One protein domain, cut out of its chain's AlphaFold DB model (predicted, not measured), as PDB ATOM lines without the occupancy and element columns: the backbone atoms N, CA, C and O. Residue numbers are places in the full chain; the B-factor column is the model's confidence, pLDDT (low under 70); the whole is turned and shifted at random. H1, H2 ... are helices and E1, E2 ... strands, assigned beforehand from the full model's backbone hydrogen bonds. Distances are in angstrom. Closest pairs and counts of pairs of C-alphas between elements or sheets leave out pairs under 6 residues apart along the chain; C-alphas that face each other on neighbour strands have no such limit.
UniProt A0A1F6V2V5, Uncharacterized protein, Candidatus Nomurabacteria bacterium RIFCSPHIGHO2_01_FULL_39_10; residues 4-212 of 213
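Overview. This is residues 4 to 212 of the 213 residues of an uncharacterized protein of Candidatus Nomurabacteria bacterium RIFCSPHIGHO2_01_FULL_39_10 (UniProt A0A1F6V2V5). Picture one long, twisted sheet of ten strands with helices over one face: H2 packs on one half, at E1 and E2, and H3 on the other half, among E7, E8, E9 and E10. H1 lies near both helices and only grazes the sheet, while the links from E2 to E3 and from E3 to E4 make long loops at opposite ends of E3. The printed part has 209 residues, and its named elements run H1 H2 E1 E2 E3 E4 E5 E6 E7 E8 E9 E10 H3, a mixed class of helices and strands. The sheet's order is E1 E2 E3 E4 E10 E9 E8 E7 E6 E5, antiparallel throughout. The whole is compact, with a radius of gyration of the C-alphas of 18.0 A and spans of 51 by 50 by 33 A.

Arrangement. Begin at the edge strand E1, residues 41 to 44, where N 43 and O 50 of E2, residues 48 to 56, are 2.9 A apart, within hydrogen-bond range. E2 then pairs with E3, residues 88 to 98, through N 51 and O 93 at 2.8 A. E3 pairs with E4, residues 111 to 124, through N 92 and O 118 at 2.9 A; these four strands are a meander, each the antiparallel neighbour of the one before. E4 bends by 90 degrees at residue 121, and beyond it comes E10, residues 180 to 186, with N 117 and O 184 at 2.8 A. Next to E10 is E9, residues 170 to 175, with N 173 and O 183 at 2.8 A. E9 and E8, residues 156 to 161, form a hairpin at 134 degrees between their directions, with N 172 and O 157 at 2.8 A. E8 is the antiparallel neighbour of E7, residues 145 to 150, with N 148 and O 158 at 2.8 A, E7 is that of E6, residues 137 to 141, with N 140 and O 147 at 2.8 A, and E6 is that of the other edge strand, E5, residues 129 to 132, with N 130 and O 139 at 2.8 A. E5 to E10 make a second meander. Look next at H2, residues 23 to 37, and H3, residues 195 to 202: they are on the same face of the sheet, making two layers, helices over a sheet, and are apart from each other. H2 has a height of 9.5 A over the sheet, lies over E1 and E2, and runs slantwise to the strands at 37 degrees to E1 on the local plane; the C-alphas of Gln 30 and Ile 42 are its closest to E1, at 6.4 A. H3 has a height of 7.5 A and lies only just over E9, on which 3 of its C-alphas fall; the closest C-alphas of H3 and E8 are those of Leu 195 and Ser 161, 6.5 A apart. H1, residues 4 to 13, only grazes the sheet with its residues 7 to 12. H1 and H2 are close but not clearly touching, with the C-alphas of Ile 6 and Gln 36 closest at 7.4 A, at a shallow tilt of 14 degrees, opposite ways. In H1, H2 and H3 every O i to N i+4 pair is within hydrogen-bond range.

Along the chain. Find C-alpha 4 at (19.021, -25.598, 149.231), where H1 begins and runs 14.0 A. H2 runs 20.4 A from C-alpha 23. Go to C-alpha 88 at (7.326, -9.923, 154.111): from there E3 spans 32.1 A. E4 spans 31.9 A and E2 24.8 A. H3 ends at C-alpha 202, at (19.190, -23.496, 164.428).

Size, cuts and confidence. The two C-alphas farthest apart are those of Gln 81 and Asn 105, 55.1 A, each in one of the two long links, residues 57 to 87 and 99 to 110. The printed part has no cut. The mean pLDDT of the printed part is 74.7; 64 residues are under 70, among them 14 to 21, 56 to 89 and 99 to 110.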
ATOM      1  N   GLU A   4      17.631 -25.173 149.399       89.31
ATOM      2  CA  GLU A   4      19.021 -25.598 149.231       89.31
ATOM      3  C   GLU A   4      19.212 -26.490 147.989       89.31
ATOM      4  O   GLU A   4      20.196 -26.330 147.267       89.31
ATOM      5  N   GLU A   5      18.261 -27.381 147.691       88.69
ATOM      6  CA  GLU A   5      18.267 -28.206 146.473       88.69
ATOM      7  C   GLU A   5      18.096 -27.366 145.201       88.69
ATOM      8  O   GLU A   5      18.789 -27.605 144.211       88.69
ATOM      9  N   ILE A   6      17.220 -26.357 145.217       86.69
ATOM     10  CA  ILE A   6      17.033 -25.455 144.073       86.69
ATOM     11  C   ILE A   6      18.289 -24.603 143.869       86.69
ATOM     12  O   ILE A   6      18.779 -24.508 142.744       86.69
ATOM     13  N   LEU A   7      18.876 -24.050 144.940       88.00
ATOM     14  CA  LEU A   7      20.165 -23.358 144.861       88.00
ATOM     15  C   LEU A   7      21.251 -24.263 144.281       88.00
ATOM     16  O   LEU A   7      22.025 -23.812 143.436       88.00
ATOM     17  N   LYS A   8      21.298 -25.534 144.702       89.00
ATOM     18  CA  LYS A   8      22.244 -26.514 144.167       89.00
ATOM     19  C   LYS A   8      22.038 -26.709 142.673       89.00
ATOM     20  O   LYS A   8      22.998 -26.637 141.916       89.00
ATOM     21  N   LYS A   9      20.792 -26.915 142.246       85.94
ATOM     22  CA  LYS A   9      20.448 -27.096 140.836       85.94
ATOM     23  C   LYS A   9      20.886 -25.897 140.000       85.94
ATOM     24  O   LYS A   9      21.486 -26.099 138.953       85.94
ATOM     25  N   VAL A  10      20.652 -24.670 140.475       80.44
ATOM     26  CA  VAL A  10      21.134 -23.460 139.789       80.44
ATOM     27  C   VAL A  10      22.656 -23.423 139.746       80.44
ATOM     28  O   VAL A  10      23.221 -23.177 138.689       80.44
ATOM     29  N   ALA A  11      23.328 -23.692 140.865       81.94
ATOM     30  CA  ALA A  11      24.785 -23.671 140.930       81.94
ATOM     31  C   ALA A  11      25.439 -24.719 140.011       81.94
ATOM     32  O   ALA A  11      26.470 -24.437 139.406       81.94
ATOM     33  N   ASP A  12      24.840 -25.907 139.894       82.44
ATOM     34  CA  ASP A  12      25.320 -26.994 139.039       82.44
ATOM     35  C   ASP A  12      25.020 -26.724 137.556       82.44
ATOM     36  O   ASP A  12      25.892 -26.896 136.706       82.44
ATOM     37  N   GLN A  13      23.789 -26.303 137.240       76.38
ATOM     38  CA  GLN A  13      23.334 -26.053 135.869       76.38
ATOM     39  C   GLN A  13      23.995 -24.812 135.270       76.38
ATOM     40  O   GLN A  13      24.364 -24.797 134.099       76.38
ATOM     41  N   TYR A  14      24.163 -23.782 136.091       69.88
ATOM     42  CA  TYR A  14      24.766 -22.520 135.714       69.88
ATOM     43  C   TYR A  14      26.093 -22.380 136.449       69.88
ATOM     44  O   TYR A  14      26.308 -21.443 137.212       69.88
ATOM     45  N   GLN A  15      27.035 -23.297 136.205       62.25
ATOM     46  CA  GLN A  15      28.440 -22.952 136.405       62.25
ATOM     47  C   GLN A  15      28.740 -21.806 135.436       62.25
ATOM     48  O   GLN A  15      28.996 -22.037 134.259       62.25
ATOM     49  N   PHE A  16      28.575 -20.566 135.907       57.78
ATOM     50  CA  PHE A  16      28.603 -19.346 135.104       57.78
ATOM     51  C   PHE A  16      29.997 -19.106 134.532       57.78
ATOM     52  O   PHE A  16      30.761 -18.260 134.994       57.78
ATOM     53  N   THR A  17      30.322 -19.842 133.480       52.12
ATOM     54  CA  THR A  17      31.448 -19.560 132.617       52.12
ATOM     55  C   THR A  17      31.103 -18.307 131.821       52.12
ATOM     56  O   THR A  17      30.578 -18.382 130.718       52.12
ATOM     57  N   LEU A  18      31.396 -17.133 132.391       51.66
ATOM     58  CA  LEU A  18      31.154 -15.790 131.826       51.66
ATOM     59  C   LEU A  18      31.830 -15.526 130.459       51.66
ATOM     60  O   LEU A  18      31.838 -14.394 129.991       51.66
ATOM     61  N   LYS A  19      32.367 -16.548 129.781       49.00
ATOM     62  CA  LYS A  19      32.946 -16.423 128.441       49.00
ATOM     63  C   LYS A  19      31.963 -15.784 127.455       49.00
ATOM     64  O   LYS A  19      32.411 -15.094 126.541       49.00
ATOM     65  N   HIS A  20      30.657 -15.996 127.636       49.31
ATOM     66  CA  HIS A  20      29.662 -15.426 126.733       49.31
ATOM     67  C   HIS A  20      28.540 -14.639 127.414       49.31
ATOM     68  O   HIS A  20      28.108 -13.677 126.784       49.31
ATOM     69  N   ASN A  21      28.129 -14.982 128.654       63.19
ATOM     70  CA  ASN A  21      27.025 -14.352 129.414       63.19
ATOM     71  C   ASN A  21      25.985 -13.698 128.497       63.19
ATOM     72  O   ASN A  21      25.713 -12.494 128.592       63.19
ATOM     73  N   THR A  22      25.532 -14.462 127.506       72.44
ATOM     74  CA  THR A  22      24.838 -13.883 126.363       72.44
ATOM     75  C   THR A  22      23.488 -13.357 126.827       72.44
ATOM     76  O   THR A  22      22.946 -13.852 127.817       72.44
ATOM     77  N   PRO A  23      22.884 -12.398 126.110       79.00
ATOM     78  CA  PRO A  23      21.518 -11.985 126.412       79.00
ATOM     79  C   PRO A  23      20.534 -13.166 126.496       79.00
ATOM     80  O   PRO A  23      19.626 -13.137 127.321       79.00
ATOM     81  N   LEU A  24      20.745 -14.223 125.698       80.50
ATOM     82  CA  LEU A  24      19.922 -15.435 125.717       80.50
ATOM     83  C   LEU A  24      20.118 -16.250 127.006       80.50
ATOM     84  O   LEU A  24      19.141 -16.573 127.673       80.50
ATOM     85  N   GLU A  25      21.364 -16.526 127.400       75.50
ATOM     86  CA  GLU A  25      21.664 -17.241 128.653       75.50
ATOM     87  C   GLU A  25      21.160 -16.459 129.876       75.50
ATOM     88  O   GLU A  25      20.533 -17.029 130.769       75.50
ATOM     89  N   GLN A  26      21.362 -15.135 129.899       78.81
ATOM     90  CA  GLN A  26      20.822 -14.261 130.946       78.81
ATOM     91  C   GLN A  26      19.301 -14.361 131.027       78.81
ATOM     92  O   GLN A  26      18.751 -14.419 132.126       78.81
ATOM     93  N   GLN A  27      18.619 -14.414 129.880       83.62
ATOM     94  CA  GLN A  27      17.173 -14.567 129.822       83.62
ATOM     95  C   GLN A  27      16.724 -15.935 130.353       83.62
ATOM     96  O   GLN A  27      15.767 -15.991 131.121       83.62
ATOM     97  N   GLU A  28      17.407 -17.026 130.005       82.31
ATOM     98  CA  GLU A  28      17.098 -18.370 130.513       82.31
ATOM     99  C   GLU A  28      17.280 -18.463 132.032       82.31
ATOM    100  O   GLU A  28      16.389 -18.938 132.738       82.31
ATOM    101  N   ILE A  29      18.396 -17.941 132.547       79.19
ATOM    102  CA  ILE A  29      18.672 -17.848 133.986       79.19
ATOM    103  C   ILE A  29      17.610 -16.989 134.670       79.19
ATOM    104  O   ILE A  29      17.082 -17.367 135.714       79.19
ATOM    105  N   GLN A  30      17.265 -15.846 134.073       83.56
ATOM    106  CA  GLN A  30      16.246 -14.953 134.602       83.56
ATOM    107  C   GLN A  30      14.890 -15.657 134.695       83.56
ATOM    108  O   GLN A  30      14.252 -15.597 135.742       83.56
ATOM    109  N   GLN A  31      14.463 -16.356 133.642       83.88
ATOM    110  CA  GLN A  31      13.210 -17.113 133.647       83.88
ATOM    111  C   GLN A  31      13.226 -18.224 134.697       83.88
ATOM    112  O   GLN A  31      12.269 -18.348 135.456       83.88
ATOM    113  N   PHE A  32      14.320 -18.977 134.800       83.31
ATOM    114  CA  PHE A  32      14.451 -20.036 135.795       83.31
ATOM    115  C   PHE A  32      14.352 -19.490 137.226       83.31
ATOM    116  O   PHE A  32      13.580 -19.993 138.038       83.31
ATOM    117  N   LEU A  33      15.093 -18.426 137.540       82.12
ATOM    118  CA  LEU A  33      15.092 -17.811 138.868       82.12
ATOM    119  C   LEU A  33      13.747 -17.142 139.202       82.12
ATOM    120  O   LEU A  33      13.309 -17.202 140.350       82.12
ATOM    121  N   ILE A  34      13.065 -16.548 138.217       83.25
ATOM    122  CA  ILE A  34      11.685 -16.060 138.379       83.25
ATOM    123  C   ILE A  34      10.752 -17.226 138.712       83.25
ATOM    124  O   ILE A  34       9.945 -17.110 139.626       83.25
ATOM    125  N   GLN A  35      10.859 -18.345 137.996       82.81
ATOM    126  CA  GLN A  35       9.970 -19.494 138.171       82.81
ATOM    127  C   GLN A  35      10.218 -20.265 139.466       82.81
ATOM    128  O   GLN A  35       9.278 -20.818 140.014       82.81
ATOM    129  N   GLN A  36      11.466 -20.365 139.927       82.44
ATOM    130  CA  GLN A  36      11.814 -21.201 141.081       82.44
ATOM    131  C   GLN A  36      11.881 -20.434 142.401       82.44
ATOM    132  O   GLN A  36      11.622 -21.013 143.448       82.44
ATOM    133  N   PHE A  37      12.245 -19.150 142.361       76.44
ATOM    134  CA  PHE A  37      12.397 -18.316 143.558       76.44
ATOM    135  C   PHE A  37      11.436 -17.126 143.593       76.44
ATOM    136  O   PHE A  37      11.592 -16.237 144.429       76.44
ATOM    137  N   GLN A  38      10.508 -17.022 142.634       76.56
ATOM    138  CA  GLN A  38       9.650 -15.843 142.463       76.56
ATOM    139  C   GLN A  38      10.443 -14.525 142.388       76.56
ATOM    140  O   GLN A  38       9.971 -13.469 142.832       76.56
ATOM    141  N   ALA A  39      11.669 -14.573 141.852       80.69
ATOM    142  CA  ALA A  39      12.558 -13.420 141.824       80.69
ATOM    143  C   ALA A  39      11.882 -12.239 141.104       80.69
ATOM    144  O   ALA A  39      11.452 -12.346 139.960       80.69
ATOM    145  N   LYS A  40      11.781 -11.085 141.765       78.88
ATOM    146  CA  LYS A  40      11.100  -9.896 141.220       78.88
ATOM    147  C   LYS A  40      11.997  -9.068 140.311       78.88
ATOM    148  O   LYS A  40      11.521  -8.346 139.440       78.88
ATOM    149  N   ARG A  41      13.305  -9.149 140.541       81.44
ATOM    150  CA  ARG A  41      14.323  -8.455 139.762       81.44
ATOM    151  C   ARG A  41      15.584  -9.288 139.743       81.44
ATOM    152  O   ARG A  41      15.985  -9.820 140.775       81.44
ATOM    153  N   ILE A  42      16.213  -9.344 138.577       82.38
ATOM    154  CA  ILE A  42      17.514  -9.970 138.389       82.38
ATOM    155  C   ILE A  42      18.404  -8.954 137.686       82.38
ATOM    156  O   ILE A  42      17.955  -8.212 136.811       82.38
ATOM    157  N   SER A  43      19.637  -8.812 138.147       83.62
ATOM    158  CA  SER A  43      20.611  -7.884 137.583       83.62
ATOM    159  C   SER A  43      21.935  -8.609 137.415       83.62
ATOM    160  O   SER A  43      22.402  -9.280 138.333       83.62
ATOM    161  N   PHE A  44      22.506  -8.511 136.220       81.94
ATOM    162  CA  PHE A  44      23.775  -9.136 135.873       81.94
ATOM    163  C   PHE A  44      24.867  -8.069 135.852       81.94
ATOM    164  O   PHE A  44      24.696  -6.993 135.278       81.94
ATOM    165  N   HIS A  45      25.988  -8.380 136.485       79.88
ATOM    166  CA  HIS A  45      27.193  -7.569 136.538       79.88
ATOM    167  C   HIS A  45      28.386  -8.410 136.075       79.88
ATOM    168  O   HIS A  45      28.299  -9.628 135.933       79.88
ATOM    169  N   GLU A  46      29.523  -7.755 135.851       74.06
ATOM    170  CA  GLU A  46      30.737  -8.407 135.344       74.06
ATOM    171  C   GLU A  46      31.253  -9.528 136.265       74.06
ATOM    172  O   GLU A  46      31.731 -10.551 135.789       74.06
ATOM    173  N   TYR A  47      31.120  -9.364 137.585       76.00
ATOM    174  CA  TYR A  47      31.638 -10.310 138.586       76.00
ATOM    175  C   TYR A  47      30.570 -10.842 139.543       76.00
ATOM    176  O   TYR A  47      30.880 -11.589 140.475       76.00
ATOM    177  N   SER A  48      29.310 -10.473 139.327       82.06
ATOM    178  CA  SER A  48      28.209 -10.946 140.153       82.06
ATOM    179  C   SER A  48      26.873 -10.901 139.428       82.06
ATOM    180  O   SER A  48      26.707 -10.197 138.437       82.06
ATOM    181  N   SER A  49      25.886 -11.621 139.940       83.19
ATOM    182  CA  SER A  49      24.484 -11.317 139.656       83.19
ATOM    183  C   SER A  49      23.688 -11.223 140.947       83.19
ATOM    184  O   SER A  49      23.973 -11.918 141.922       83.19
ATOM    185  N   GLU A  50      22.696 -10.342 140.950       87.12
ATOM    186  CA  GLU A  50      21.801 -10.103 142.077       87.12
ATOM    187  C   GLU A  50      20.391 -10.562 141.714       87.12
ATOM    188  O   GLU A  50      19.883 -10.226 140.644       87.12
ATOM    189  N   SER A  51      19.742 -11.316 142.598       84.50
ATOM    190  CA  SER A  51      18.337 -11.720 142.466       84.50
ATOM    191  C   SER A  51      17.557 -11.301 143.705       84.50
ATOM    192  O   SER A  51      17.932 -11.647 144.823       84.50
ATOM    193  N   TYR A  52      16.474 -10.558 143.503       83.19
ATOM    194  CA  TYR A  52      15.634 -10.011 144.565       83.19
ATOM    195  C   TYR A  52      14.455 -10.954 144.794       83.19
ATOM    196  O   TYR A  52      13.593 -11.080 143.922       83.19
ATOM    197  N   ILE A  53      14.428 -11.606 145.951       79.69
ATOM    198  CA  ILE A  53      13.446 -12.623 146.335       79.69
ATOM    199  C   ILE A  53      12.636 -12.102 147.515       79.69
ATOM    200  O   ILE A  53      13.196 -11.601 148.492       79.69
ATOM    201  N   ILE A  54      11.313 -12.227 147.441       74.00
ATOM    202  CA  ILE A  54      10.463 -11.932 148.593       74.00
ATOM    203  C   ILE A  54      10.600 -13.082 149.584       74.00
ATOM    204  O   ILE A  54      10.490 -14.244 149.207       74.00
ATOM    205  N   ALA A  55      10.848 -12.744 150.843       72.69
ATOM    206  CA  ALA A  55      11.111 -13.701 151.898       72.69
ATOM    207  C   ALA A  55      10.056 -13.610 153.007       72.69
ATOM    208  O   ALA A  55      10.204 -12.817 153.946       72.69
ATOM    209  N   PRO A  56       8.982 -14.408 152.909       69.06
ATOM    210  CA  PRO A  56       7.985 -14.539 153.962       69.06
ATOM    211  C   PRO A  56       8.590 -14.843 155.336       69.06
ATOM    212  O   PRO A  56       9.519 -15.645 155.465       69.06
ATOM    213  N   GLY A  57       8.053 -14.226 156.386       64.06
ATOM    214  CA  GLY A  57       8.447 -14.498 157.772       64.06
ATOM    215  C   GLY A  57       9.735 -13.806 158.239       64.06
ATOM    216  O   GLY A  57      10.057 -13.886 159.419       64.06
ATOM    217  N   LEU A  58      10.454 -13.076 157.375       66.12
ATOM    218  CA  LEU A  58      11.567 -12.193 157.772       66.12
ATOM    219  C   LEU A  58      11.063 -10.823 158.275       66.12
ATOM    220  O   LEU A  58      11.534  -9.787 157.831       66.12
ATOM    221  N   SER A  59      10.064 -10.782 159.155       61.94
ATOM    222  CA  SER A  59       9.287  -9.565 159.438       61.94
ATOM    223  C   SER A  59      10.098  -8.284 159.752       61.94
ATOM    224  O   SER A  59      10.985  -8.289 160.607       61.94
ATOM    225  N   LYS A  60       9.616  -7.189 159.131       49.78
ATOM    226  CA  LYS A  60       9.666  -5.733 159.422       49.78
ATOM    227  C   LYS A  60      10.921  -4.903 159.086       49.78
ATOM    228  O   LYS A  60      11.700  -4.479 159.935       49.78
ATOM    229  N   HIS A  61      10.931  -4.540 157.798       47.09
ATOM    230  CA  HIS A  61      11.590  -3.419 157.112       47.09
ATOM    231  C   HIS A  61      12.921  -3.740 156.425       47.09
ATOM    232  O   HIS A  61      14.007  -3.572 156.981       47.09
ATOM    233  N   ALA A  62      12.818  -4.124 155.148       44.53
ATOM    234  CA  ALA A  62      13.918  -4.082 154.200       44.53
ATOM    235  C   ALA A  62      14.417  -2.644 154.052       44.53
ATOM    236  O   ALA A  62      13.875  -1.842 153.295       44.53
ATOM    237  N   ASN A  63      15.422  -2.289 154.843       38.25
ATOM    238  CA  ASN A  63      15.894  -0.924 154.915       38.25
ATOM    239  C   ASN A  63      17.315  -0.819 154.367       38.25
ATOM    240  O   ASN A  63      18.290  -0.660 155.102       38.25
ATOM    241  N   ARG A  64      17.422  -0.892 153.039       41.53
ATOM    242  CA  ARG A  64      18.591  -0.389 152.314       41.53
ATOM    243  C   ARG A  64      18.267   1.038 151.850       41.53
ATOM    244  O   ARG A  64      17.901   1.257 150.706       41.53
ATOM    245  N   GLY A  65      18.349   2.008 152.767       47.88
ATOM    246  CA  GLY A  65      18.250   3.440 152.431       47.88
ATOM    247  C   GLY A  65      16.859   4.097 152.503       47.88
ATOM    248  O   GLY A  65      16.627   5.076 151.807       47.88
ATOM    249  N   ASN A  66      15.956   3.614 153.359       41.09
ATOM    250  CA  ASN A  66      14.626   4.165 153.682       41.09
ATOM    251  C   ASN A  66      13.571   4.159 152.561       41.09
ATOM    252  O   ASN A  66      12.526   4.784 152.724       41.09
ATOM    253  N   VAL A  67      13.766   3.416 151.468       43.69
ATOM    254  CA  VAL A  67      12.719   3.247 150.449       43.69
ATOM    255  C   VAL A  67      12.547   1.770 150.119       43.69
ATOM    256  O   VAL A  67      13.290   1.193 149.329       43.69
ATOM    257  N   LEU A  68      11.550   1.152 150.749       50.69
ATOM    258  CA  LEU A  68      11.013  -0.131 150.317       50.69
ATOM    259  C   LEU A  68      10.153   0.137 149.085       50.69
ATOM    260  O   LEU A  68       9.130   0.812 149.175       50.69
ATOM    261  N   ASP A  69      10.599  -0.347 147.932       54.97
ATOM    262  CA  ASP A  69       9.817  -0.242 146.709       54.97
ATOM    263  C   ASP A  69       8.527  -1.071 146.868       54.97
ATOM    264  O   ASP A  69       8.611  -2.281 147.117       54.97
ATOM    265  N   PRO A  70       7.336  -0.454 146.730       55.84
ATOM    266  CA  PRO A  70       6.054  -1.122 146.931       55.84
ATOM    267  C   PRO A  70       5.854  -2.388 146.089       55.84
ATOM    268  O   PRO A  70       5.053  -3.249 146.443       55.84
ATOM    269  N   ARG A  71       6.606  -2.540 144.994       56.25
ATOM    270  CA  ARG A  71       6.571  -3.720 144.119       56.25
ATOM    271  C   ARG A  71       7.137  -4.988 144.771       56.25
ATOM    272  O   ARG A  71       6.882  -6.077 144.264       56.25
ATOM    273  N   PHE A  72       7.874  -4.870 145.878       53.56
ATOM    274  CA  PHE A  72       8.380  -6.007 146.661       53.56
ATOM    275  C   PHE A  72       7.508  -6.332 147.891       53.56
ATOM    276  O   PHE A  72       7.886  -7.192 148.682       53.56
ATOM    277  N   LEU A  73       6.361  -5.657 148.074       51.88
ATOM    278  CA  LEU A  73       5.513  -5.786 149.270       51.88
ATOM    279  C   LEU A  73       4.432  -6.869 149.180       51.88
ATOM    280  O   LEU A  73       3.888  -7.262 150.210       51.88
ATOM    281  N   THR A  74       4.116  -7.356 147.983       54.34
ATOM    282  CA  THR A  74       3.095  -8.387 147.779       54.34
ATOM    283  C   THR A  74       3.753  -9.724 147.457       54.34
ATOM    284  O   THR A  74       4.120 -10.017 146.316       54.34
ATOM    285  N   TYR A  75       3.914 -10.551 148.494       53.09
ATOM    286  CA  TYR A  75       4.094 -11.983 148.305       53.09
ATOM    287  C   TYR A  75       2.756 -12.578 147.876       53.09
ATOM    288  O   TYR A  75       1.804 -12.611 148.657       53.09
ATOM    289  N   THR A  76       2.698 -13.051 146.640       53.34
ATOM    290  CA  THR A  76       1.605 -13.891 146.164       53.34
ATOM    291  C   THR A  76       2.236 -15.228 145.819       53.34
ATOM    292  O   THR A  76       2.654 -15.421 144.681       53.34
ATOM    293  N   ALA A  77       2.357 -16.133 146.798       51.44
ATOM    294  CA  ALA A  77       2.587 -17.535 146.457       51.44
ATOM    295  C   ALA A  77       1.512 -17.952 145.457       51.44
ATOM    296  O   ALA A  77       0.348 -17.567 145.611       51.44
ATOM    297  N   GLN A  78       1.872 -18.776 144.475       49.31
ATOM    298  CA  GLN A  78       0.924 -19.246 143.461       49.31
ATOM    299  C   GLN A  78      -0.286 -19.993 144.063       49.31
ATOM    300  O   GLN A  78      -1.280 -20.207 143.369       49.31
ATOM    301  N   HIS A  79      -0.253 -20.328 145.364       47.66
ATOM    302  CA  HIS A  79      -1.264 -21.141 146.033       47.66
ATOM    303  C   HIS A  79      -1.740 -20.656 147.418       47.66
ATOM    304  O   HIS A  79      -2.475 -21.401 148.065       47.66
ATOM    305  N   HIS A  80      -1.368 -19.468 147.919       54.50
ATOM    306  CA  HIS A  80      -1.797 -18.980 149.252       54.50
ATOM    307  C   HIS A  80      -2.393 -17.564 149.207       54.50
ATOM    308  O   HIS A  80      -2.173 -16.815 148.255       54.50
ATOM    309  N   GLN A  81      -3.154 -17.190 150.248       56.31
ATOM    310  CA  GLN A  81      -3.586 -15.802 150.435       56.31
ATOM    311  C   GLN A  81      -2.354 -14.878 150.484       56.31
ATOM    312  O   GLN A  81      -1.342 -15.270 151.071       56.31
ATOM    313  N   PRO A  82      -2.412 -13.676 149.878       57.50
ATOM    314  CA  PRO A  82      -1.294 -12.743 149.905       57.50
ATOM    315  C   PRO A  82      -0.879 -12.443 151.346       57.50
ATOM    316  O   PRO A  82      -1.726 -12.075 152.160       57.50
ATOM    317  N   LEU A  83       0.411 -12.582 151.659       57.16
ATOM    318  CA  LEU A  83       0.923 -12.155 152.962       57.16
ATOM    319  C   LEU A  83       0.905 -10.633 153.030       57.16
ATOM    320  O   LEU A  83       1.195  -9.957 152.033       57.16
ATOM    321  N   SER A  84       0.599 -10.086 154.204       57.66
ATOM    322  CA  SER A  84       0.638  -8.644 154.393       57.66
ATOM    323  C   SER A  84       2.062  -8.118 154.182       57.66
ATOM    324  O   SER A  84       3.057  -8.798 154.441       57.66
ATOM    325  N   ALA A  85       2.177  -6.866 153.740       57.81
ATOM    326  CA  ALA A  85       3.457  -6.169 153.587       57.81
ATOM    327  C   ALA A  85       4.324  -6.193 154.868       57.81
ATOM    328  O   ALA A  85       5.542  -6.051 154.803       57.81
ATOM    329  N   GLU A  86       3.694  -6.378 156.028       56.19
ATOM    330  CA  GLU A  86       4.324  -6.448 157.345       56.19
ATOM    331  C   GLU A  86       4.949  -7.814 157.668       56.19
ATOM    332  O   GLU A  86       5.836  -7.898 158.521       56.19
ATOM    333  N   GLU A  87       4.511  -8.866 156.980       56.94
ATOM    334  CA  GLU A  87       4.975 -10.250 157.137       56.94
ATOM    335  C   GLU A  87       6.081 -10.611 156.135       56.94
ATOM    336  O   GLU A  87       6.711 -11.666 156.254       56.94
ATOM    337  N   ASN A  88       6.345  -9.724 155.170       65.19
ATOM    338  CA  ASN A  88       7.326  -9.923 154.111       65.19
ATOM    339  C   ASN A  88       8.651  -9.218 154.436       65.19
ATOM    340  O   ASN A  88       8.690  -8.037 154.791       65.19
ATOM    341  N   GLY A  89       9.754  -9.947 154.273       69.44
ATOM    342  CA  GLY A  89      11.087  -9.378 154.120       69.44
ATOM    343  C   GLY A  89      11.583  -9.502 152.680       69.44
ATOM    344  O   GLY A  89      10.923 -10.062 151.803       69.44
ATOM    345  N   LEU A  90      12.775  -8.980 152.437       75.12
ATOM    346  CA  LEU A  90      13.522  -9.110 151.196       75.12
ATOM    347  C   LEU A  90      14.759  -9.968 151.458       75.12
ATOM    348  O   LEU A  90      15.499  -9.758 152.419       75.12
ATOM    349  N   CYS A  91      15.003 -10.900 150.554       80.94
ATOM    350  CA  CYS A  91      16.253 -11.616 150.441       80.94
ATOM    351  C   CYS A  91      16.913 -11.238 149.113       80.94
ATOM    352  O   CYS A  91      16.257 -11.211 148.072       80.94
ATOM    353  N   ILE A  92      18.213 -10.956 149.131       85.44
ATOM    354  CA  ILE A  92      18.995 -10.761 147.907       85.44
ATOM    355  C   ILE A  92      19.973 -11.922 147.782       85.44
ATOM    356  O   ILE A  92      20.815 -12.125 148.661       85.44
ATOM    357  N   LEU A  93      19.865 -12.680 146.693       88.00
ATOM    358  CA  LEU A  93      20.881 -13.653 146.309       88.00
ATOM    359  C   LEU A  93      21.936 -12.971 145.461       88.00
ATOM    360  O   LEU A  93      21.630 -12.425 144.404       88.00
ATOM    361  N   HIS A  94      23.177 -13.066 145.913       86.88
ATOM    362  CA  HIS A  94      24.353 -12.670 145.164       86.88
ATOM    363  C   HIS A  94      25.075 -13.924 144.693       86.88
ATOM    364  O   HIS A  94      25.596 -14.695 145.503       86.88
ATOM    365  N   TRP A  95      25.147 -14.101 143.385       85.81
ATOM    366  CA  TRP A  95      25.991 -15.104 142.752       85.81
ATOM    367  C   TRP A  95      27.350 -14.453 142.523       85.81
ATOM    368  O   TRP A  95      27.448 -13.520 141.732       85.81
ATOM    369  N   LEU A  96      28.376 -14.861 143.274       85.38
ATOM    370  CA  LEU A  96      29.695 -14.230 143.238       85.38
ATOM    371  C   LEU A  96      30.653 -15.071 142.402       85.38
ATOM    372  O   LEU A  96      30.901 -16.239 142.719       85.38
ATOM    373  N   TYR A  97      31.208 -14.466 141.356       82.44
ATOM    374  CA  TYR A  97      32.087 -15.147 140.416       82.44
ATOM    375  C   TYR A  97      33.543 -14.792 140.672       82.44
ATOM    376  O   TYR A  97      33.896 -13.627 140.858       82.44
ATOM    377  N   LYS A  98      34.413 -15.798 140.601       79.62
ATOM    378  CA  LYS A  98      35.856 -15.593 140.610       79.62
ATOM    379  C   LYS A  98      36.408 -15.698 139.204       79.62
ATOM    380  O   LYS A  98      36.238 -16.708 138.521       79.62
ATOM    381  N   THR A  99      37.131 -14.660 138.813       68.12
ATOM    382  CA  THR A  99      37.914 -14.633 137.583       68.12
ATOM    383  C   THR A  99      39.282 -15.262 137.836       68.12
ATOM    384  O   THR A  99      40.000 -14.815 138.740       68.12
ATOM    385  N   PRO A 100      39.691 -16.293 137.084       64.62
ATOM    386  CA  PRO A 100      41.045 -16.809 137.172       64.62
ATOM    387  C   PRO A 100      42.026 -15.740 136.676       64.62
ATOM    388  O   PRO A 100      41.819 -15.115 135.637       64.62
ATOM    389  N   ARG A 101      43.113 -15.524 137.424       60.66
ATOM    390  CA  ARG A 101      44.228 -14.676 136.982       60.66
ATOM    391  C   ARG A 101      45.018 -15.440 135.920       60.66
ATOM    392  O   ARG A 101      45.944 -16.169 136.262       60.66
ATOM    393  N   LEU A 102      44.627 -15.313 134.656       61.34
ATOM    394  CA  LEU A 102      45.370 -15.869 133.525       61.34
ATOM    395  C   LEU A 102      46.076 -14.750 132.738       61.34
ATOM    396  O   LEU A 102      45.623 -13.604 132.772       61.34
ATOM    397  N   PRO A 103      47.190 -15.053 132.040       56.91
ATOM    398  CA  PRO A 103      47.847 -14.107 131.139       56.91
ATOM    399  C   PRO A 103      46.872 -13.593 130.067       56.91
ATOM    400  O   PRO A 103      45.973 -14.327 129.659       56.91
ATOM    401  N   GLN A 104      47.094 -12.366 129.578       56.06
ATOM    402  CA  GLN A 104      46.193 -11.547 128.736       56.06
ATOM    403  C   GLN A 104      45.643 -12.188 127.438       56.06
ATOM    404  O   GLN A 104      44.813 -11.575 126.777       56.06
ATOM    405  N   ASN A 105      46.032 -13.418 127.093       58.31
ATOM    406  CA  ASN A 105      45.681 -14.087 125.835       58.31
ATOM    407  C   ASN A 105      44.866 -15.381 126.014       58.31
ATOM    408  O   ASN A 105      44.677 -16.122 125.051       58.31
ATOM    409  N   HIS A 106      44.390 -15.679 127.226       60.53
ATOM    410  CA  HIS A 106      43.534 -16.839 127.472       60.53
ATOM    411  C   HIS A 106      42.067 -16.445 127.586       60.53
ATOM    412  O   HIS A 106      41.712 -15.415 128.152       60.53
ATOM    413  N   ILE A 107      41.209 -17.325 127.077       58.97
ATOM    414  CA  ILE A 107      39.774 -17.281 127.324       58.97
ATOM    415  C   ILE A 107      39.544 -17.318 128.840       58.97
ATOM    416  O   ILE A 107      39.923 -18.280 129.511       58.97
ATOM    417  N   ILE A 108      38.926 -16.267 129.374       59.97
ATOM    418  CA  ILE A 108      38.658 -16.138 130.803       59.97
ATOM    419  C   ILE A 108      37.346 -16.858 131.122       59.97
ATOM    420  O   ILE A 108      36.261 -16.444 130.720       59.97
ATOM    421  N   HIS A 109      37.460 -17.958 131.856       63.94
ATOM    422  CA  HIS A 109      36.327 -18.704 132.385       63.94
ATOM    423  C   HIS A 109      36.097 -18.274 133.828       63.94
ATOM    424  O   HIS A 109      36.941 -18.529 134.678       63.94
ATOM    425  N   HIS A 110      34.988 -17.601 134.120       65.81
ATOM    426  CA  HIS A 110      34.639 -17.333 135.510       65.81
ATOM    427  C   HIS A 110      33.986 -18.576 136.118       65.81
ATOM    428  O   HIS A 110      33.339 -19.352 135.419       65.81
ATOM    429  N   HIS A 111      34.178 -18.776 137.416       74.94
ATOM    430  CA  HIS A 111      33.553 -19.872 138.148       74.94
ATOM    431  C   HIS A 111      32.782 -19.302 139.334       74.94
ATOM    432  O   HIS A 111      33.242 -18.350 139.973       74.94
ATOM    433  N   LEU A 112      31.610 -19.873 139.625       79.50
ATOM    434  CA  LEU A 112      30.839 -19.522 140.814       79.50
ATOM    435  C   LEU A 112      31.672 -19.859 142.054       79.50
ATOM    436  O   LEU A 112      31.980 -21.017 142.314       79.50
ATOM    437  N   GLU A 113      32.067 -18.831 142.800       84.00
ATOM    438  CA  GLU A 113      32.917 -18.985 143.980       84.00
ATOM    439  C   GLU A 113      32.067 -19.191 145.228       84.00
ATOM    440  O   GLU A 113      32.352 -20.060 146.053       84.00
ATOM    441  N   LYS A 114      31.035 -18.357 145.388       87.88
ATOM    442  CA  LYS A 114      30.143 -18.350 146.548       87.88
ATOM    443  C   LYS A 114      28.767 -17.832 146.159       87.88
ATOM    444  O   LYS A 114      28.638 -16.994 145.269       87.88
ATOM    445  N   ILE A 115      27.763 -18.267 146.908       89.00
ATOM    446  CA  ILE A 115      26.441 -17.646 146.923       89.00
ATOM    447  C   ILE A 115      26.313 -16.905 148.249       89.00
ATOM    448  O   ILE A 115      26.517 -17.497 149.314       89.00
ATOM    449  N   ALA A 116      26.024 -15.606 148.189       88.81
ATOM    450  CA  ALA A 116      25.692 -14.820 149.368       88.81
ATOM    451  C   ALA A 116      24.187 -14.569 149.427       88.81
ATOM    452  O   ALA A 116      23.571 -14.228 148.423       88.81
ATOM    453  N   ILE A 117      23.616 -14.714 150.614       89.06
ATOM    454  CA  ILE A 117      22.198 -14.496 150.886       89.06
ATOM    455  C   ILE A 117      22.122 -13.342 151.877       89.06
ATOM    456  O   ILE A 117      22.614 -13.460 153.000       89.06
ATOM    457  N   GLU A 118      21.593 -12.205 151.440       87.56
ATOM    458  CA  GLU A 118      21.464 -10.985 152.238       87.56
ATOM    459  C   GLU A 118      20.018 -10.804 152.699       87.56
ATOM    460  O   GLU A 118      19.105 -10.839 151.877       87.56
ATOM    461  N   PHE A 119      19.818 -10.593 154.002       78.06
ATOM    462  CA  PHE A 119      18.494 -10.520 154.625       78.06
ATOM    463  C   PHE A 119      18.120  -9.085 154.985       78.06
ATOM    464  O   PHE A 119      18.918  -8.340 155.563       78.06
ATOM    465  N   HIS A 120      16.877  -8.719 154.674       72.31
ATOM    466  CA  HIS A 120      16.333  -7.378 154.845       72.31
ATOM    467  C   HIS A 120      14.873  -7.430 155.338       72.31
ATOM    468  O   HIS A 120      13.979  -7.643 154.525       72.31
ATOM    469  N   PRO A 121      14.586  -7.177 156.631       69.69
ATOM    470  CA  PRO A 121      15.526  -6.941 157.724       69.69
ATOM    471  C   PRO A 121      16.333  -8.197 158.084       69.69
ATOM    472  O   PRO A 121      16.102  -9.303 157.603       69.69
ATOM    473  N   LYS A 122      17.330  -7.986 158.935       78.44
ATOM    474  CA  LYS A 122      18.328  -8.979 159.329       78.44
ATOM    475  C   LYS A 122      17.742 -10.048 160.257       78.44
ATOM    476  O   LYS A 122      16.818  -9.769 161.015       78.44
ATOM    477  N   LEU A 123      18.351 -11.231 160.266       79.75
ATOM    478  CA  LEU A 123      17.951 -12.354 161.121       79.75
ATOM    479  C   LEU A 123      18.452 -12.169 162.564       79.75
ATOM    480  O   LEU A 123      19.609 -11.792 162.738       79.75
ATOM    481  N   PRO A 124      17.654 -12.441 163.606       80.31
ATOM    482  CA  PRO A 124      18.127 -12.367 164.988       80.31
ATOM    483  C   PRO A 124      19.137 -13.483 165.306       80.31
ATOM    484  O   PRO A 124      19.034 -14.601 164.801       80.31
ATOM    485  N   LEU A 125      20.115 -13.195 166.169       77.38
ATOM    486  CA  LEU A 125      20.984 -14.216 166.762       77.38
ATOM    487  C   LEU A 125      20.246 -14.978 167.877       77.38
ATOM    488  O   LEU A 125      19.428 -14.376 168.582       77.38
ATOM    489  N   PRO A 126      20.587 -16.260 168.109       73.25
ATOM    490  CA  PRO A 126      20.108 -17.003 169.271       73.25
ATOM    491  C   PRO A 126      20.404 -16.275 170.592       73.25
ATOM    492  O   PRO A 126      21.420 -15.594 170.741       73.25
ATOM    493  N   ILE A 127      19.512 -16.430 171.574       66.81
ATOM    494  CA  ILE A 127      19.561 -15.690 172.848       66.81
ATOM    495  C   ILE A 127      20.660 -16.231 173.783       66.81
ATOM    496  O   ILE A 127      21.189 -15.493 174.617       66.81
ATOM    497  N   THR A 128      21.044 -17.499 173.631       74.44
ATOM    498  CA  THR A 128      22.072 -18.172 174.431       74.44
ATOM    499  C   THR A 128      23.462 -17.940 173.840       74.44
ATOM    500  O   THR A 128      23.816 -18.480 172.792       74.44
ATOM    501  N   GLY A 129      24.279 -17.135 174.523       73.12
ATOM    502  CA  GLY A 129      25.651 -16.849 174.112       73.12
ATOM    503  C   GLY A 129      26.610 -16.760 175.293       73.12
ATOM    504  O   GLY A 129      26.231 -16.344 176.386       73.12
ATOM    505  N   THR A 130      27.866 -17.134 175.069       81.75
ATOM    506  CA  THR A 130      28.965 -16.961 176.027       81.75
ATOM    507  C   THR A 130      30.072 -16.133 175.395       81.75
ATOM    508  O   THR A 130      30.341 -16.242 174.199       81.75
ATOM    509  N   TRP A 131      30.701 -15.276 176.193       81.44
ATOM    510  CA  TRP A 131      31.845 -14.480 175.770       81.44
ATOM    511  C   TRP A 131      33.143 -15.173 176.175       81.44
ATOM    512  O   TRP A 131      33.300 -15.552 177.337       81.44
ATOM    513  N   ASN A 132      34.077 -15.319 175.237       80.44
ATOM    514  CA  ASN A 132      35.419 -15.795 175.533       80.44
ATOM    515  C   ASN A 132      36.435 -14.651 175.465       80.44
ATOM    516  O   ASN A 132      36.783 -14.161 174.393       80.44
ATOM    517  N   ASN A 133      36.960 -14.287 176.635       73.31
ATOM    518  CA  ASN A 133      37.962 -13.235 176.784       73.31
ATOM    519  C   ASN A 133      39.291 -13.543 176.069       73.31
ATOM    520  O   ASN A 133      40.015 -12.611 175.740       73.31
ATOM    521  N   LEU A 134      39.636 -14.820 175.857       77.69
ATOM    522  CA  LEU A 134      40.957 -15.211 175.343       77.69
ATOM    523  C   LEU A 134      41.127 -14.958 173.842       77.69
ATOM    524  O   LEU A 134      42.218 -14.617 173.402       77.69
ATOM    525  N   ASP A 135      40.066 -15.148 173.062       81.12
ATOM    526  CA  ASP A 135      40.080 -14.996 171.602       81.12
ATOM    527  C   ASP A 135      39.122 -13.907 171.103       81.12
ATOM    528  O   ASP A 135      39.010 -13.694 169.898       81.12
ATOM    529  N   GLY A 136      38.450 -13.202 172.017       80.12
ATOM    530  CA  GLY A 136      37.567 -12.092 171.682       80.12
ATOM    531  C   GLY A 136      36.331 -12.517 170.884       80.12
ATOM    532  O   GLY A 136      35.859 -11.759 170.029       80.12
ATOM    533  N   GLN A 137      35.814 -13.727 171.127       81.75
ATOM    534  CA  GLN A 137      34.669 -14.279 170.399       81.75
ATOM    535  C   GLN A 137      33.439 -14.483 171.286       81.75
ATOM    536  O   GLN A 137      33.517 -15.003 172.401       81.75
ATOM    537  N   TYR A 138      32.273 -14.137 170.741       82.38
ATOM    538  CA  TYR A 138      30.986 -14.611 171.238       82.38
ATOM    539  C   TYR A 138      30.685 -15.970 170.623       82.38
ATOM    540  O   TYR A 138      30.797 -16.157 169.413       82.38
ATOM    541  N   ARG A 139      30.271 -16.926 171.448       84.62
ATOM    542  CA  ARG A 139      29.831 -18.240 170.989       84.62
ATOM    543  C   ARG A 139      28.383 -18.438 171.361       84.62
ATOM    544  O   ARG A 139      28.045 -18.424 172.543       84.62
ATOM    545  N   PHE A 140      27.556 -18.642 170.353       82.69
ATOM    546  CA  PHE A 140      26.167 -19.036 170.504       82.69
ATOM    547  C   PHE A 140      26.075 -20.527 170.208       82.69
ATOM    548  O   PHE A 140      26.722 -21.035 169.291       82.69
ATOM    549  N   THR A 141      25.328 -21.255 171.025       75.75
ATOM    550  CA  THR A 141      25.149 -22.700 170.863       75.75
ATOM    551  C   THR A 141      23.664 -23.007 170.914       75.75
ATOM    552  O   THR A 141      22.958 -22.505 171.790       75.75
ATOM    553  N   SER A 142      23.223 -23.812 169.956       72.12
ATOM    554  CA  SER A 142      21.911 -24.445 169.918       72.12
ATOM    555  C   SER A 142      22.084 -25.959 170.069       72.12
ATOM    556  O   SER A 142      23.206 -26.476 170.064       72.12
ATOM    557  N   ASP A 143      20.971 -26.682 170.153       67.94
ATOM    558  CA  ASP A 143      20.970 -28.145 170.261       67.94
ATOM    559  C   ASP A 143      21.601 -28.846 169.043       67.94
ATOM    560  O   ASP A 143      22.014 -30.001 169.131       67.94
ATOM    561  N   ILE A 144      21.716 -28.154 167.905       71.06
ATOM    562  CA  ILE A 144      22.105 -28.745 166.615       71.06
ATOM    563  C   ILE A 144      23.236 -27.998 165.880       71.06
ATOM    564  O   ILE A 144      23.736 -28.495 164.865       71.06
ATOM    565  N   GLY A 145      23.776 -26.913 166.453       80.81
ATOM    566  CA  GLY A 145      24.951 -26.236 165.896       80.81
ATOM    567  C   GLY A 145      25.599 -25.172 166.786       80.81
ATOM    568  O   GLY A 145      25.175 -24.881 167.907       80.81
ATOM    569  N   LYS A 146      26.697 -24.607 166.273       85.19
ATOM    570  CA  LYS A 146      27.511 -23.570 166.925       85.19
ATOM    571  C   LYS A 146      27.712 -22.383 166.000       85.19
ATOM    572  O   LYS A 146      28.175 -22.540 164.870       85.19
ATOM    573  N   ILE A 147      27.450 -21.187 166.514       85.00
ATOM    574  CA  ILE A 147      27.783 -19.921 165.860       85.00
ATOM    575  C   ILE A 147      28.922 -19.273 166.641       85.00
ATOM    576  O   ILE A 147      28.760 -18.910 167.806       85.00
ATOM    577  N   ASN A 148      30.058 -19.087 165.982       84.81
ATOM    578  CA  ASN A 148      31.175 -18.309 166.501       84.81
ATOM    579  C   ASN A 148      31.143 -16.923 165.862       84.81
ATOM    580  O   ASN A 148      31.064 -16.794 164.642       84.81
ATOM    581  N   ALA A 149      31.205 -15.890 166.682       79.12
ATOM    582  CA  ALA A 149      31.074 -14.503 166.289       79.12
ATOM    583  C   ALA A 149      32.285 -13.716 166.783       79.12
ATOM    584  O   ALA A 149      32.537 -13.658 167.987       79.12
ATOM    585  N   GLU A 150      33.021 -13.085 165.875       76.56
ATOM    586  CA  GLU A 150      34.082 -12.158 166.260       76.56
ATOM    587  C   GLU A 150      33.448 -10.859 166.774       76.56
ATOM    588  O   GLU A 150      32.545 -10.301 166.145       76.56
ATOM    589  N   TYR A 151      33.902 -10.369 167.928       66.62
ATOM    590  CA  TYR A 151      33.402  -9.109 168.495       66.62
ATOM    591  C   TYR A 151      33.973  -7.864 167.814       66.62
ATOM    592  O   TYR A 151      33.365  -6.796 167.865       66.62
ATOM    593  N   ILE A 152      35.134  -8.000 167.170       62.22
ATOM    594  CA  ILE A 152      35.839  -6.901 166.507       62.22
ATOM    595  C   ILE A 152      34.979  -6.364 165.343       62.22
ATOM    596  O   ILE A 152      34.183  -7.094 164.755       62.22
ATOM    597  N   GLU A 153      35.151  -5.086 164.987       55.69
ATOM    598  CA  GLU A 153      34.451  -4.328 163.923       55.69
ATOM    599  C   GLU A 153      34.374  -5.004 162.534       55.69
ATOM    600  O   GLU A 153      33.743  -4.486 161.615       55.69
ATOM    601  N   THR A 154      34.989  -6.173 162.352       65.56
ATOM    602  CA  THR A 154      34.989  -6.951 161.112       65.56
ATOM    603  C   THR A 154      33.604  -7.469 160.719       65.56
ATOM    604  O   THR A 154      33.412  -7.810 159.550       65.56
ATOM    605  N   HIS A 155      32.640  -7.519 161.652       76.38
ATOM    606  CA  HIS A 155      31.293  -8.062 161.430       76.38
ATOM    607  C   HIS A 155      31.307  -9.508 160.907       76.38
ATOM    608  O   HIS A 155      30.457  -9.883 160.099       76.38
ATOM    609  N   ARG A 156      32.282 -10.324 161.329       84.69
ATOM    610  CA  ARG A 156      32.468 -11.701 160.845       84.69
ATOM    611  C   ARG A 156      31.990 -12.730 161.859       84.69
ATOM    612  O   ARG A 156      32.201 -12.595 163.061       84.69
ATOM    613  N   GLY A 157      31.381 -13.790 161.353       89.06
ATOM    614  CA  GLY A 157      31.062 -14.977 162.127       89.06
ATOM    615  C   GLY A 157      31.119 -16.234 161.275       89.06
ATOM    616  O   GLY A 157      31.259 -16.176 160.053       89.06
ATOM    617  N   TYR A 158      30.992 -17.375 161.933       90.94
ATOM    618  CA  TYR A 158      31.016 -18.693 161.325       90.94
ATOM    619  C   TYR A 158      29.972 -19.581 161.984       90.94
ATOM    620  O   TYR A 158      29.874 -19.609 163.209       90.94
ATOM    621  N   TYR A 159      29.241 -20.336 161.175       91.06
ATOM    622  CA  TYR A 159      28.357 -21.390 161.655       91.06
ATOM    623  C   TYR A 159      28.930 -22.766 161.331       91.06
ATOM    624  O   TYR A 159      29.302 -23.027 160.185       91.06
ATOM    625  N   TYR A 160      28.946 -23.638 162.336       89.19
ATOM    626  CA  TYR A 160      29.304 -25.046 162.231       89.19
ATOM    627  C   TYR A 160      28.103 -25.887 162.662       89.19
ATOM    628  O   TYR A 160      27.639 -25.772 163.799       89.19
ATOM    629  N   SER A 161      27.617 -26.742 161.764       85.31
ATOM    630  CA  SER A 161      26.594 -27.730 162.110       85.31
ATOM    631  C   SER A 161      27.217 -28.860 162.932       85.31
ATOM    632  O   SER A 161      28.346 -29.275 162.670       85.31
ATOM    633  N   HIS A 162      26.489 -29.368 163.927       79.62
ATOM    634  CA  HIS A 162      26.895 -30.569 164.664       79.62
ATOM    635  C   HIS A 162      26.481 -31.868 163.968       79.62
ATOM    636  O   HIS A 162      27.012 -32.928 164.287       79.62
ATOM    637  N   THR A 163      25.518 -31.796 163.049       77.00
ATOM    638  CA  THR A 163      24.916 -32.964 162.396       77.00
ATOM    639  C   THR A 163      25.590 -33.300 161.068       77.00
ATOM    640  O   THR A 163      25.491 -34.432 160.600       77.00
ATOM    641  N   ILE A 164      26.323 -32.349 160.483       77.94
ATOM    642  CA  ILE A 164      27.045 -32.524 159.221       77.94
ATOM    643  C   ILE A 164      28.533 -32.580 159.527       77.94
ATOM    644  O   ILE A 164      29.174 -31.572 159.822       77.94
ATOM    645  N   ASN A 165      29.085 -33.787 159.474       67.44
ATOM    646  CA  ASN A 165      30.473 -34.025 159.827       67.44
ATOM    647  C   ASN A 165      31.388 -33.647 158.654       67.44
ATOM    648  O   ASN A 165      31.604 -34.440 157.744       67.44
ATOM    649  N   ASN A 166      31.872 -32.407 158.660       58.31
ATOM    650  CA  ASN A 166      33.004 -31.912 157.882       58.31
ATOM    651  C   ASN A 166      33.443 -30.574 158.497       58.31
ATOM    652  O   ASN A 166      32.629 -29.860 159.072       58.31
ATOM    653  N   GLN A 167      34.706 -30.170 158.331       68.44
ATOM    654  CA  GLN A 167      35.212 -28.834 158.726       68.44
ATOM    655  C   GLN A 167      34.556 -27.665 157.942       68.44
ATOM    656  O   GLN A 167      35.050 -26.536 157.936       68.44
ATOM    657  N   SER A 168      33.456 -27.942 157.245       83.25
ATOM    658  CA  SER A 168      32.672 -27.022 156.440       83.25
ATOM    659  C   SER A 168      31.871 -26.076 157.324       83.25
ATOM    660  O   SER A 168      31.326 -26.462 158.356       83.25
ATOM    661  N   ARG A 169      31.783 -24.819 156.898       90.19
ATOM    662  CA  ARG A 169      31.104 -23.759 157.642       90.19
ATOM    663  C   ARG A 169      30.386 -22.809 156.705       90.19
ATOM    664  O   ARG A 169      30.789 -22.653 155.551       90.19
ATOM    665  N   ILE A 170      29.378 -22.132 157.237       91.62
ATOM    666  CA  ILE A 170      28.791 -20.957 156.594       91.62
ATOM    667  C   ILE A 170      29.526 -19.723 157.114       91.62
ATOM    668  O   ILE A 170      29.672 -19.552 158.326       91.62
ATOM    669  N   ASP A 171      29.992 -18.873 156.201       93.25
ATOM    670  CA  ASP A 171      30.561 -17.578 156.565       93.25
ATOM    671  C   ASP A 171      29.402 -16.604 156.835       93.25
ATOM    672  O   ASP A 171      28.506 -16.450 156.006       93.25
ATOM    673  N   LEU A 172      29.425 -15.919 157.973       91.31
ATOM    674  CA  LEU A 172      28.364 -15.016 158.410       91.31
ATOM    675  C   LEU A 172      28.856 -13.565 158.419       91.31
ATOM    676  O   LEU A 172      29.979 -13.272 158.837       91.31
ATOM    677  N   SER A 173      27.980 -12.654 158.006       90.25
ATOM    678  CA  SER A 173      28.081 -11.223 158.283       90.25
ATOM    679  C   SER A 173      27.135 -10.893 159.430       90.25
ATOM    680  O   SER A 173      25.925 -11.064 159.285       90.25
ATOM    681  N   ILE A 174      27.655 -10.443 160.569       86.31
ATOM    682  CA  ILE A 174      26.882 -10.316 161.813       86.31
ATOM    683  C   ILE A 174      27.158  -9.004 162.553       86.31
ATOM    684  O   ILE A 174      28.241  -8.423 162.482       86.31
ATOM    685  N   SER A 175      26.182  -8.530 163.320       83.50
ATOM    686  CA  SER A 175      26.358  -7.495 164.331       83.50
ATOM    687  C   SER A 175      26.113  -8.095 165.705       83.50
ATOM    688  O   SER A 175      24.972  -8.336 166.083       83.50
ATOM    689  N   VAL A 176      27.180  -8.276 166.480       75.38
ATOM    690  CA  VAL A 176      27.071  -8.785 167.855       75.38
ATOM    691  C   VAL A 176      26.262  -7.827 168.736       75.38
ATOM    692  O   VAL A 176      25.323  -8.254 169.399       75.38
ATOM    693  N   ASN A 177      26.547  -6.519 168.672       76.12
ATOM    694  CA  ASN A 177      25.853  -5.508 169.485       76.12
ATOM    695  C   ASN A 177      24.345  -5.440 169.206       76.12
ATOM    696  O   ASN A 177      23.555  -5.286 170.131       76.12
ATOM    697  N   ARG A 178      23.941  -5.564 167.934       75.62
ATOM    698  CA  ARG A 178      22.522  -5.580 167.536       75.62
ATOM    699  C   ARG A 178      21.908  -6.977 167.549       75.62
ATOM    700  O   ARG A 178      20.718  -7.108 167.298       75.62
ATOM    701  N   ARG A 179      22.720  -7.995 167.842       80.19
ATOM    702  CA  ARG A 179      22.365  -9.414 167.825       80.19
ATOM    703  C   ARG A 179      21.694  -9.835 166.518       80.19
ATOM    704  O   ARG A 179      20.656 -10.482 166.543       80.19
ATOM    705  N   ASP A 180      22.280  -9.443 165.389       84.19
ATOM    706  CA  ASP A 180      21.707  -9.690 164.064       84.19
ATOM    707  C   ASP A 180      22.697 -10.331 163.074       84.19
ATOM    708  O   ASP A 180      23.898 -10.067 163.115       84.19
ATOM    709  N   ILE A 181      22.197 -11.174 162.170       86.44
ATOM    710  CA  ILE A 181      22.890 -11.744 161.011       86.44
ATOM    711  C   ILE A 181      22.382 -11.014 159.768       86.44
ATOM    712  O   ILE A 181      21.203 -11.067 159.422       86.44
ATOM    713  N   ARG A 182      23.287 -10.311 159.090       86.62
ATOM    714  CA  ARG A 182      23.002  -9.494 157.902       86.62
ATOM    715  C   ARG A 182      22.984 -10.320 156.629       86.62
ATOM    716  O   ARG A 182      22.157 -10.105 155.753       86.62
ATOM    717  N   SER A 183      23.945 -11.223 156.512       89.00
ATOM    718  CA  SER A 183      24.055 -12.106 155.365       89.00
ATOM    719  C   SER A 183      24.826 -13.361 155.717       89.00
ATOM    720  O   SER A 183      25.609 -13.387 156.669       89.00
ATOM    721  N   ILE A 184      24.614 -14.393 154.916       91.88
ATOM    722  CA  ILE A 184      25.385 -15.628 154.951       91.88
ATOM    723  C   ILE A 184      26.045 -15.862 153.600       91.88
ATOM    724  O   ILE A 184      25.549 -15.402 152.573       91.88
ATOM    725  N   ARG A 185      27.172 -16.569 153.587       93.56
ATOM    726  CA  ARG A 185      27.842 -17.010 152.365       93.56
ATOM    727  C   ARG A 185      28.124 -18.494 152.465       93.56
ATOM    728  O   ARG A 185      28.782 -18.947 153.404       93.56
ATOM    729  N   ILE A 186      27.653 -19.225 151.468       92.19
ATOM    730  CA  ILE A 186      27.863 -20.659 151.330       92.19
ATOM    731  C   ILE A 186      28.578 -20.927 150.011       92.19
ATOM    732  O   ILE A 186      28.352 -20.247 149.006       92.19
ATOM    733  N   LYS A 187      29.503 -21.885 150.033       90.44
ATOM    734  CA  LYS A 187      30.179 -22.313 148.814       90.44
ATOM    735  C   LYS A 187      29.309 -23.328 148.061       90.44
ATOM    736  O   LYS A 187      28.650 -24.126 148.733       90.44
ATOM    737  N   PRO A 188      29.305 -23.333 146.718       88.06
ATOM    738  CA  PRO A 188      28.467 -24.236 145.930       88.06
ATOM    739  C   PRO A 188      28.622 -25.716 146.293       88.06
ATOM    740  O   PRO A 188      27.631 -26.433 146.368       88.06
ATOM    741  N   GLU A 189      29.840 -26.167 146.604       88.50
ATOM    742  CA  GLU A 189      30.127 -27.557 146.977       88.50
ATOM    743  C   GLU A 189      29.486 -27.997 148.303       88.50
ATOM    744  O   GLU A 189      29.437 -29.189 148.596       88.50
ATOM    745  N   LEU A 190      29.005 -27.050 149.113       90.06
ATOM    746  CA  LEU A 190      28.308 -27.325 150.368       90.06
ATOM    747  C   LEU A 190      26.787 -27.375 150.196       90.06
ATOM    748  O   LEU A 190      26.089 -27.746 151.139       90.06
ATOM    749  N   LEU A 191      26.256 -27.014 149.026       89.81
ATOM    750  CA  LEU A 191      24.827 -27.122 148.759       89.81
ATOM    751  C   LEU A 191      24.410 -28.588 148.624       89.81
ATOM    752  O   LEU A 191      25.111 -29.400 148.020       89.81
ATOM    753  N   GLY A 192      23.248 -28.920 149.180       87.94
ATOM    754  CA  GLY A 192      22.713 -30.284 149.214       87.94
ATOM    755  C   GLY A 192      23.312 -31.145 150.326       87.94
ATOM    756  O   GLY A 192      22.928 -32.299 150.474       87.94
ATOM    757  N   THR A 193      24.224 -30.590 151.132       89.81
ATOM    758  CA  THR A 193      24.717 -31.255 152.348       89.81
ATOM    759  C   THR A 193      23.743 -31.111 153.516       89.81
ATOM    760  O   THR A 193      23.879 -31.815 154.514       89.81
ATOM    761  N   GLY A 194      22.774 -30.196 153.408       88.94
ATOM    762  CA  GLY A 194      21.858 -29.833 154.482       88.94
ATOM    763  C   GLY A 194      22.416 -28.743 155.397       88.94
ATOM    764  O   GLY A 194      21.763 -28.395 156.379       88.94
ATOM    765  N   LEU A 195      23.615 -28.205 155.125       89.75
ATOM    766  CA  LEU A 195      24.287 -27.237 156.002       89.75
ATOM    767  C   LEU A 195      23.510 -25.929 156.092       89.75
ATOM    768  O   LEU A 195      23.368 -25.366 157.178       89.75
ATOM    769  N   LEU A 196      22.981 -25.472 154.957       89.44
ATOM    770  CA  LEU A 196      22.145 -24.281 154.892       89.44
ATOM    771  C   LEU A 196      20.822 -24.513 155.625       89.44
ATOM    772  O   LEU A 196      20.412 -23.694 156.444       89.44
ATOM    773  N   THR A 197      20.198 -25.662 155.378       87.25
ATOM    774  CA  THR A 197      18.963 -26.077 156.051       87.25
ATOM    775  C   THR A 197      19.141 -26.160 157.571       87.25
ATOM    776  O   THR A 197      18.294 -25.665 158.310       87.25
ATOM    777  N   SER A 198      20.246 -26.746 158.046       87.12
ATOM    778  CA  SER A 198      20.590 -26.819 159.471       87.12
ATOM    779  C   SER A 198      20.717 -25.415 160.055       87.12
ATOM    780  O   SER A 198      20.027 -25.098 161.010       87.12
ATOM    781  N   PHE A 199      21.494 -24.531 159.422       89.00
ATOM    782  CA  PHE A 199      21.659 -23.156 159.893       89.00
ATOM    783  C   PHE A 199      20.328 -22.432 160.128       89.00
ATOM    784  O   PHE A 199      20.144 -21.836 161.187       89.00
ATOM    785  N   PHE A 200      19.396 -22.489 159.171       85.19
ATOM    786  CA  PHE A 200      18.105 -21.810 159.312       85.19
ATOM    787  C   PHE A 200      17.235 -22.407 160.424       85.19
ATOM    788  O   PHE A 200      16.588 -21.652 161.150       85.19
ATOM    789  N   LYS A 201      17.267 -23.732 160.612       82.88
ATOM    790  CA  LYS A 201      16.594 -24.391 161.742       82.88
ATOM    791  C   LYS A 201      17.173 -23.941 163.081       82.88
ATOM    792  O   LYS A 201      16.416 -23.621 163.991       82.88
ATOM    793  N   ASP A 202      18.495 -23.855 163.188       81.81
ATOM    794  CA  ASP A 202      19.190 -23.496 164.428       81.81
ATOM    795  C   ASP A 202      18.882 -22.074 164.907       81.81
ATOM    796  O   ASP A 202      18.892 -21.812 166.109       81.81
ATOM    797  N   ILE A 203      18.626 -21.151 163.977       80.00
ATOM    798  CA  ILE A 203      18.228 -19.773 164.294       80.00
ATOM    799  C   ILE A 203      16.703 -19.603 164.399       80.00
ATOM    800  O   ILE A 203      16.235 -18.480 164.580       80.00
ATOM    801  N   GLY A 204      15.932 -20.690 164.274       78.06
ATOM    802  CA  GLY A 204      14.471 -20.683 164.377       78.06
ATOM    803  C   GLY A 204      13.756 -20.014 163.200       78.06
ATOM    804  O   GLY A 204      12.656 -19.495 163.372       78.06
ATOM    805  N   TYR A 205      14.371 -19.972 162.013       78.75
ATOM    806  CA  TYR A 205      13.736 -19.404 160.825       78.75
ATOM    807  C   TYR A 205      12.921 -20.465 160.069       78.75
ATOM    808  O   TYR A 205      13.475 -21.358 159.431       78.75
ATOM    809  N   GLU A 206      11.595 -20.319 160.093       72.06
ATOM    810  CA  GLU A 206      10.620 -21.250 159.496       72.06
ATOM    811  C   GLU A 206      10.038 -20.754 158.151       72.06
ATOM    812  O   GLU A 206       8.885 -21.021 157.825       72.06
ATOM    813  N   GLY A 207      10.797 -19.965 157.377       70.25
ATOM    814  CA  GLY A 207      10.329 -19.389 156.102       70.25
ATOM    815  C   GLY A 207      11.098 -19.836 154.858       70.25
ATOM    816  O   GLY A 207      10.848 -19.316 153.774       70.25
ATOM    817  N   LEU A 208      12.056 -20.755 154.999       73.50
ATOM    818  CA  LEU A 208      12.960 -21.137 153.910       73.50
ATOM    819  C   LEU A 208      12.233 -21.848 152.759       73.50
ATOM    820  O   LEU A 208      12.547 -21.639 151.592       73.50
ATOM    821  N   ASP A 209      11.255 -22.676 153.103       74.31
ATOM    822  CA  ASP A 209      10.336 -23.346 152.184       74.31
ATOM    823  C   ASP A 209       9.483 -22.354 151.388       74.31
ATOM    824  O   ASP A 209       9.183 -22.605 150.231       74.31
ATOM    825  N   LYS A 210       9.172 -21.192 151.964       72.38
ATOM    826  CA  LYS A 210       8.394 -20.137 151.302       72.38
ATOM    827  C   LYS A 210       9.213 -19.307 150.308       72.38
ATOM    828  O   LYS A 210       8.635 -18.483 149.597       72.38
ATOM    829  N   LEU A 211      10.540 -19.485 150.273       71.75
ATOM    830  CA  LEU A 211      11.433 -18.847 149.294       71.75
ATOM    831  C   LEU A 211      11.455 -19.570 147.945       71.75
ATOM    832  O   LEU A 211      12.111 -19.094 147.017       71.75
ATOM    833  N   VAL A 212      10.800 -20.725 147.855       73.44
ATOM    834  CA  VAL A 212      10.692 -21.525 146.640       73.44
ATOM    835  C   VAL A 212       9.238 -21.863 146.358       73.44
ATOM    836  O   VAL A 212       8.448 -21.987 147.292       73.44
TER     837      VAL A 212